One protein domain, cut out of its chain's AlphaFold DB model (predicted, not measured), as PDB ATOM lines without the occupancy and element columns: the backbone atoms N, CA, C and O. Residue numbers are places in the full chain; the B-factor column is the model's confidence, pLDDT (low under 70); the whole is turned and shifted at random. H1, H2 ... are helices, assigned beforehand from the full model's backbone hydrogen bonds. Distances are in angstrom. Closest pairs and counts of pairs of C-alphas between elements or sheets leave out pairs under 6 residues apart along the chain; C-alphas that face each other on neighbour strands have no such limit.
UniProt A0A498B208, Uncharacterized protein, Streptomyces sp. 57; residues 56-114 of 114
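What this domain is: This is residues 56 to 114 of the 114 residues of an uncharacterized protein of Streptomyces sp. 57 (UniProt A0A498B208). Look for an L of two helices, H2 and the longest helix H3, with short H1 in its crook, packed on H3. At H3's far end residues 106 to 111, of which 106 belongs to H3, stick out. The printed part has 59 residues with three named helices, H1, H2, H3 in chain order, and no named strand: all helix. It is compact, radius of gyration of the C-alphas 11.2 A, spanning 32 by 22 by 15 A.

Where its parts are: Find C-alpha 56 at (35.404, -5.237, -40.938), where H1, residues 56 to 63, begins. H2 holds residues 72 to 81, 14.3 A long. H3, residues 91 to 106, runs 22.6 A to C-alpha 106 at (42.588, -3.684, -25.286).

How they stand to each other: H1 touches H3, closest C-alphas Ala 58 and Leu 101, 5.2 A; they run the same way at 38 degrees, only just a steep tilt. H1 and H2 only just touch, with 3 pairs of C-alphas within 8 A, closest Thr 57 and Val 79, 6.0 A, about perpendicular at 78 degrees. H3 touches H2 with residues 94 to 97 alone, closest C-alphas Leu 75 and Arg 94, 6.4 A, about perpendicular at 88 degrees. In H1, H2 and H3 every O i to N i+4 pair is within hydrogen-bond range.

The domain as a whole: The C-alphas farthest apart, Phe 86 and Tyr 108, are 33.2 A apart. The printed part has no cut, and both links are short. Confidence is under 70 at residue 108 and residues 110 to 114.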
ATOM      1  N   ALA A  56      34.734  -4.306 -40.033       89.44
ATOM      2  CA  ALA A  56      35.404  -5.237 -40.938       89.44
ATOM      3  C   ALA A  56      36.848  -4.806 -41.245       89.44
ATOM      4  O   ALA A  56      37.759  -5.635 -41.238       89.44
ATOM      5  N   THR A  57      37.069  -3.504 -41.446       91.38
ATOM      6  CA  THR A  57      38.407  -2.941 -41.679       91.38
ATOM      7  C   THR A  57      39.301  -3.097 -40.453       91.38
ATOM      8  O   THR A  57      40.429  -3.570 -40.579       91.38
ATOM      9  N   ALA A  58      38.802  -2.779 -39.256       91.56
ATOM     10  CA  ALA A  58      39.548  -2.940 -38.011       91.56
ATOM     11  C   ALA A  58      39.931  -4.406 -37.756       91.56
ATOM     12  O   ALA A  58      41.082  -4.696 -37.450       91.56
ATOM     13  N   VAL A  59      39.005  -5.345 -37.968       88.94
ATOM     14  CA  VAL A  59      39.274  -6.787 -37.859       88.94
ATOM     15  C   VAL A  59      40.350  -7.230 -38.855       88.94
ATOM     16  O   VAL A  59      41.259  -7.980 -38.492       88.94
ATOM     17  N   ALA A  60      40.292  -6.758 -40.103       87.62
ATOM     18  CA  ALA A  60      41.293  -7.078 -41.119       87.62
ATOM     19  C   ALA A  60      42.683  -6.510 -40.774       87.62
ATOM     20  O   ALA A  60      43.692  -7.209 -40.933       87.62
ATOM     21  N   LEU A  61      42.741  -5.271 -40.275       89.38
ATOM     22  CA  LEU A  61      43.964  -4.619 -39.797       89.38
ATOM     23  C   LEU A  61      44.572  -5.379 -38.614       89.38
ATOM     24  O   LEU A  61      45.755  -5.724 -38.651       89.38
ATOM     25  N   TYR A  62      43.744  -5.722 -37.626       87.88
ATOM     26  CA  TYR A  62      44.142  -6.476 -36.440       87.88
ATOM     27  C   TYR A  62      44.703  -7.858 -36.806       87.88
ATOM     28  O   TYR A  62      45.828  -8.194 -36.438       87.88
ATOM     29  N   ARG A  63      43.999  -8.630 -37.653       85.69
ATOM     30  CA  ARG A  63      44.492  -9.925 -38.181       85.69
ATOM     31  C   ARG A  63      45.817  -9.799 -38.937       85.69
ATOM     32  O   ARG A  63      46.594 -10.755 -38.996       85.69
ATOM     33  N   SER A  64      46.056  -8.642 -39.547       85.00
ATOM     34  CA  SER A  64      47.273  -8.352 -40.305       85.00
ATOM     35  C   SER A  64      48.432  -7.862 -39.426       85.00
ATOM     36  O   SER A  64      49.545  -7.727 -39.936       85.00
ATOM     37  N   GLY A  65      48.201  -7.665 -38.123       86.50
ATOM     38  CA  GLY A  65      49.201  -7.235 -37.144       86.50
ATOM     39  C   GLY A  65      49.452  -5.727 -37.122       86.50
ATOM     40  O   GLY A  65      50.503  -5.305 -36.644       86.50
ATOM     41  N   TYR A  66      48.538  -4.921 -37.669       86.44
ATOM     42  CA  TYR A  66      48.615  -3.465 -37.554       86.44
ATOM     43  C   TYR A  66      48.136  -3.020 -36.171       86.44
ATOM     44  O   TYR A  66      47.104  -3.484 -35.698       86.44
ATOM     45  N   THR A  67      48.860  -2.081 -35.569       85.31
ATOM     46  CA  THR A  67      48.524  -1.447 -34.287       85.31
ATOM     47  C   THR A  67      48.472   0.066 -34.464       85.31
ATOM     48  O   THR A  67      49.117   0.614 -35.362       85.31
ATOM     49  N   LEU A  68      47.752   0.774 -33.593       86.31
ATOM     50  CA  LEU A  68      47.783   2.240 -33.587       86.31
ATOM     51  C   LEU A  68      49.186   2.778 -33.220       86.31
ATOM     52  O   LEU A  68      49.898   2.144 -32.435       86.31
ATOM     53  N   PRO A  69      49.592   3.960 -33.736       90.81
ATOM     54  CA  PRO A  69      48.849   4.836 -34.645       90.81
ATOM     55  C   PRO A  69      48.952   4.418 -36.126       90.81
ATOM     56  O   PRO A  69      50.015   4.030 -36.600       90.81
ATOM     57  N   ILE A  70      47.849   4.582 -36.864       90.31
ATOM     58  CA  ILE A  70      47.752   4.364 -38.320       90.31
ATOM     59  C   ILE A  70      47.370   5.690 -38.995       90.31
ATOM     60  O   ILE A  70      46.530   6.438 -38.468       90.31
ATOM     61  N   THR A  71      48.006   5.997 -40.130       93.12
ATOM     62  CA  THR A  71      47.770   7.242 -40.879       93.12
ATOM     63  C   THR A  71      46.386   7.252 -41.528       93.12
ATOM     64  O   THR A  71      45.785   6.202 -41.730       93.12
ATOM     65  N   ASP A  72      45.849   8.439 -41.823       93.75
ATOM     66  CA  ASP A  72      44.559   8.549 -42.517       93.75
ATOM     67  C   ASP A  72      44.601   7.874 -43.903       93.75
ATOM     68  O   ASP A  72      43.670   7.145 -44.230       93.75
ATOM     69  N   ASP A  73      45.698   8.030 -44.651       92.25
ATOM     70  CA  ASP A  73      45.874   7.416 -45.976       92.25
ATOM     71  C   ASP A  73      45.900   5.881 -45.900       92.25
ATOM     72  O   ASP A  73      45.221   5.211 -46.673       92.25
ATOM     73  N   ASP A  74      46.612   5.308 -44.921       90.12
ATOM     74  CA  ASP A  74      46.645   3.850 -44.726       90.12
ATOM     75  C   ASP A  74      45.264   3.290 -44.334       90.12
ATOM     76  O   ASP A  74      44.920   2.159 -44.688       90.12
ATOM     77  N   LEU A  75      44.463   4.060 -43.582       91.62
ATOM     78  CA  LEU A  75      43.088   3.678 -43.247       91.62
ATOM     79  C   LEU A  75      42.189   3.704 -44.484       91.62
ATOM     80  O   LEU A  75      41.382   2.792 -44.664       91.62
ATOM     81  N   ASP A  76      42.337   4.719 -45.330       92.12
ATOM     82  CA  ASP A  76      41.570   4.853 -46.564       92.12
ATOM     83  C   ASP A  76      41.931   3.720 -47.546       92.12
ATOM     84  O   ASP A  76      41.034   3.055 -48.073       92.12
ATOM     85  N   ASP A  77      43.219   3.397 -47.688       89.44
ATOM     86  CA  ASP A  77      43.705   2.250 -48.467       89.44
ATOM     87  C   ASP A  77      43.162   0.914 -47.938       89.44
ATOM     88  O   ASP A  77      42.755   0.049 -48.721       89.44
ATOM     89  N   ALA A  78      43.111   0.731 -46.614       89.62
ATOM     90  CA  ALA A  78      42.570  -0.482 -46.001       89.62
ATOM     91  C   ALA A  78      41.064  -0.649 -46.269       89.62
ATOM     92  O   ALA A  78      40.612  -1.760 -46.558       89.62
ATOM     93  N   VAL A  79      40.291   0.441 -46.220       88.94
ATOM     94  CA  VAL A  79      38.860   0.431 -46.572       88.94
ATOM     95  C   VAL A  79      38.670   0.060 -48.043       88.94
ATOM     96  O   VAL A  79      37.842  -0.796 -48.361       88.94
ATOM     97  N   LEU A  80      39.451   0.670 -48.941       88.00
ATOM     98  CA  LEU A  80      39.375   0.407 -50.379       88.00
ATOM     99  C   LEU A  80      39.777  -1.033 -50.723       88.00
ATOM    100  O   LEU A  80      39.145  -1.659 -51.573       88.00
ATOM    101  N   ALA A  81      40.768  -1.597 -50.029       87.00
ATOM    102  CA  ALA A  81      41.226  -2.967 -50.249       87.00
ATOM    103  C   ALA A  81      40.149  -4.031 -49.969       87.00
ATOM    104  O   ALA A  81      40.183  -5.109 -50.567       87.00
ATOM    105  N   LEU A  82      39.182  -3.738 -49.092       82.62
ATOM    106  CA  LEU A  82      38.069  -4.640 -48.782       82.62
ATOM    107  C   LEU A  82      36.942  -4.609 -49.828       82.62
ATOM    108  O   LEU A  82      36.009  -5.403 -49.729       82.62
ATOM    109  N   ASN A  83      37.039  -3.746 -50.848       82.25
ATOM    110  CA  ASN A  83      36.109  -3.668 -51.979       82.25
ATOM    111  C   ASN A  83      34.631  -3.549 -51.567       82.25
ATOM    112  O   ASN A  83      33.746  -4.124 -52.203       82.25
ATOM    113  N   PHE A  84      34.345  -2.787 -50.508       78.19
ATOM    114  CA  PHE A  84      32.966  -2.495 -50.139       78.19
ATOM    115  C   PHE A  84      32.277  -1.669 -51.237       78.19
ATOM    116  O   PHE A  84      32.737  -0.565 -51.547       78.19
ATOM    117  N   PRO A  85      31.145  -2.137 -51.797       72.81
ATOM    118  CA  PRO A  85      30.418  -1.380 -52.804       72.81
ATOM    119  C   PRO A  85      30.026   0.002 -52.275       72.81
ATOM    120  O   PRO A  85      29.484   0.119 -51.172       72.81
ATOM    121  N   PHE A  86      30.299   1.042 -53.066       72.62
ATOM    122  CA  PHE A  86      29.894   2.433 -52.808       72.62
ATOM    123  C   PHE A  86      30.384   3.033 -51.479       72.62
ATOM    124  O   PHE A  86      29.881   4.067 -51.045       72.62
ATOM    125  N   SER A  87      31.359   2.400 -50.823       76.00
ATOM    126  CA  SER A  87      31.913   2.906 -49.572       76.00
ATOM    127  C   SER A  87      33.060   3.856 -49.871       76.00
ATOM    128  O   SER A  87      34.086   3.456 -50.415       76.00
ATOM    129  N   VAL A  88      32.871   5.124 -49.517       82.25
ATOM    130  CA  VAL A  88      33.917   6.144 -49.577       82.25
ATOM    131  C   VAL A  88      34.429   6.363 -48.154       82.25
ATOM    132  O   VAL A  88      33.608   6.598 -47.257       82.25
ATOM    133  N   PRO A  89      35.747   6.275 -47.912       84.62
ATOM    134  CA  PRO A  89      36.302   6.603 -46.611       84.62
ATOM    135  C   PRO A  89      35.932   8.039 -46.213       84.62
ATOM    136  O   PRO A  89      36.054   8.975 -47.002       84.62
ATOM    137  N   SER A  90      35.437   8.213 -44.990       89.88
ATOM    138  CA  SER A  90      35.129   9.522 -44.406       89.88
ATOM    139  C   SER A  90      35.872   9.682 -43.086       89.88
ATOM    140  O   SER A  90      36.316   8.699 -42.487       89.88
ATOM    141  N   ALA A  91      35.961  10.917 -42.584       92.25
ATOM    142  CA  ALA A  91      36.529  11.177 -41.263       92.25
ATOM    143  C   ALA A  91      35.830  10.357 -40.160       92.25
ATOM    144  O   ALA A  91      36.493   9.854 -39.253       92.25
ATOM    145  N   GLU A  92      34.509  10.161 -40.263       90.38
ATOM    146  CA  GLU A  92      33.744   9.362 -39.298       90.38
ATOM    147  C   GLU A  92      34.079   7.871 -39.413       90.38
ATOM    148  O   GLU A  92      34.235   7.196 -38.394       90.38
ATOM    149  N   THR A  93      34.245   7.356 -40.636       91.44
ATOM    150  CA  THR A  93      34.690   5.974 -40.867       91.44
ATOM    151  C   THR A  93      36.089   5.757 -40.291       91.44
ATOM    152  O   THR A  93      36.292   4.804 -39.542       91.44
ATOM    153  N   ARG A  94      37.039   6.673 -40.536       93.94
ATOM    154  CA  ARG A  94      38.400   6.599 -39.972       93.94
ATOM    155  C   ARG A  94      38.400   6.620 -38.444       93.94
ATOM    156  O   ARG A  94      39.083   5.812 -37.817       93.94
ATOM    157  N   ALA A  95      37.617   7.511 -37.834       93.00
ATOM    158  CA  ALA A  95      37.457   7.559 -36.381       93.00
ATOM    159  C   ALA A  95      36.866   6.249 -35.832       93.00
ATOM    160  O   ALA A  95      37.363   5.717 -34.840       93.00
ATOM    161  N   SER A  96      35.869   5.692 -36.520       92.81
ATOM    162  CA  SER A  96      35.232   4.425 -36.145       92.81
ATOM    163  C   SER A  96      36.197   3.240 -36.249       92.81
ATOM    164  O   SER A  96      36.204   2.386 -35.366       92.81
ATOM    165  N   ILE A  97      37.060   3.203 -37.275       93.38
ATOM    166  CA  ILE A  97      38.098   2.166 -37.410       93.38
ATOM    167  C   ILE A  97      39.073   2.241 -36.240       93.38
ATOM    168  O   ILE A  97      39.362   1.220 -35.623       93.38
ATOM    169  N   ARG A  98      39.556   3.444 -35.897       94.62
ATOM    170  CA  ARG A  98      40.467   3.636 -34.757       94.62
ATOM    171  C   ARG A  98      39.839   3.192 -33.443       94.62
ATOM    172  O   ARG A  98      40.505   2.524 -32.661       94.62
ATOM    173  N   ALA A  99      38.572   3.534 -33.218       93.06
ATOM    174  CA  ALA A  99      37.843   3.119 -32.026       93.06
ATOM    175  C   ALA A  99      37.712   1.590 -31.951       93.06
ATOM    176  O   ALA A  99      38.028   1.000 -30.921       93.06
ATOM    177  N   ALA A 100      37.316   0.942 -33.049       91.62
ATOM    178  CA  ALA A 100      37.207  -0.512 -33.107       91.62
ATOM    179  C   ALA A 100      38.568  -1.203 -32.911       91.62
ATOM    180  O   ALA A 100      38.651  -2.166 -32.154       91.62
ATOM    181  N   LEU A 101      39.641  -0.695 -33.529       91.00
ATOM    182  CA  LEU A 101      40.988  -1.248 -33.354       91.00
ATOM    183  C   LEU A 101      41.468  -1.111 -31.905       91.00
ATOM    184  O   LEU A 101      41.997  -2.065 -31.352       91.00
ATOM    185  N   ALA A 102      41.219   0.036 -31.267       91.31
ATOM    186  CA  ALA A 102      41.576   0.249 -29.866       91.31
ATOM    187  C   ALA A 102      40.851  -0.725 -28.921       91.31
ATOM    188  O   ALA A 102      41.446  -1.180 -27.948       91.31
ATOM    189  N   VAL A 103      39.590  -1.071 -29.211       90.44
ATOM    190  CA  VAL A 103      38.854  -2.105 -28.462       90.44
ATOM    191  C   VAL A 103      39.491  -3.480 -28.663       90.44
ATOM    192  O   VAL A 103      39.729  -4.173 -27.680       90.44
ATOM    193  N   LEU A 104      39.814  -3.859 -29.905       88.00
ATOM    194  CA  LEU A 104      40.464  -5.143 -30.210       88.00
ATOM    195  C   LEU A 104      41.859  -5.271 -29.578       88.00
ATOM    196  O   LEU A 104      42.240  -6.352 -29.140       88.00
ATOM    197  N   ASP A 105      42.613  -4.173 -29.513       86.50
ATOM    198  CA  ASP A 105      43.931  -4.137 -28.876       86.50
ATOM    199  C   ASP A 105      43.838  -4.244 -27.342       86.50
ATOM    200  O   ASP A 105      44.740  -4.789 -26.704       86.50
ATOM    201  N   ALA A 106      42.766  -3.721 -26.738       87.19
ATOM    202  CA  ALA A 106      42.588  -3.684 -25.286       87.19
ATOM    203  C   ALA A 106      41.894  -4.932 -24.710       87.19
ATOM    204  O   ALA A 106      42.165  -5.311 -23.568       87.19
ATOM    205  N   ASP A 107      40.989  -5.560 -25.464       84.81
ATOM    206  CA  ASP A 107      40.172  -6.672 -24.984       84.81
ATOM    207  C   ASP A 107      40.780  -8.036 -25.343       84.81
ATOM    208  O   ASP A 107      40.571  -8.591 -26.422       84.81
ATOM    209  N   TYR A 108      41.494  -8.621 -24.379       67.06
ATOM    210  CA  TYR A 108      42.112  -9.944 -24.501       67.06
ATOM    211  C   TYR A 108      41.104 -11.098 -24.642       67.06
ATOM    212  O   TYR A 108      41.511 -12.223 -24.934       67.06
ATOM    213  N   THR A 109      39.809 -10.854 -24.408       75.44
ATOM    214  CA  THR A 109      38.755 -11.863 -24.581       75.44
ATOM    215  C   THR A 109      38.271 -11.956 -26.027       75.44
ATOM    216  O   THR A 109      37.687 -12.970 -26.416       75.44
ATOM    217  N   VAL A 110      38.555 -10.945 -26.858       67.94
ATOM    218  CA  VAL A 110      38.169 -10.947 -28.267       67.94
ATOM    219  C   VAL A 110      39.173 -11.763 -29.077       67.94
ATOM    220  O   VAL A 110      40.180 -11.270 -29.579       67.94
ATOM    221  N   THR A 111      38.881 -13.049 -29.258       65.50
ATOM    222  CA  THR A 111      39.612 -13.892 -30.208       65.50
ATOM    223  C   THR A 111      39.040 -13.735 -31.606       65.50
ATOM    224  O   THR A 111      38.001 -14.305 -31.944       65.50
ATOM    225  N   VAL A 112      39.755 -13.000 -32.452       65.50
ATOM    226  CA  VAL A 112      39.473 -12.957 -33.884       65.50
ATOM    227  C   VAL A 112      40.040 -14.228 -34.531       65.50
ATOM    228  O   VAL A 112      41.243 -14.329 -34.779       65.50
ATOM    229  N   THR A 113      39.186 -15.218 -34.800       63.91
ATOM    230  CA  THR A 113      39.575 -16.450 -35.511       63.91
ATOM    231  C   THR A 113      40.035 -16.134 -36.934       63.91
ATOM    232  O   THR A 113      39.639 -15.114 -37.498       63.91
ATOM    233  N   ARG A 114      40.938 -16.946 -37.487       53.25
ATOM    234  CA  ARG A 114      41.593 -16.685 -38.777       53.25
ATOM    235  C   ARG A 114      40.753 -17.132 -39.964       53.25
ATOM    236  O   ARG A 114      40.104 -18.189 -39.831       53.25
TER     237      ARG A 114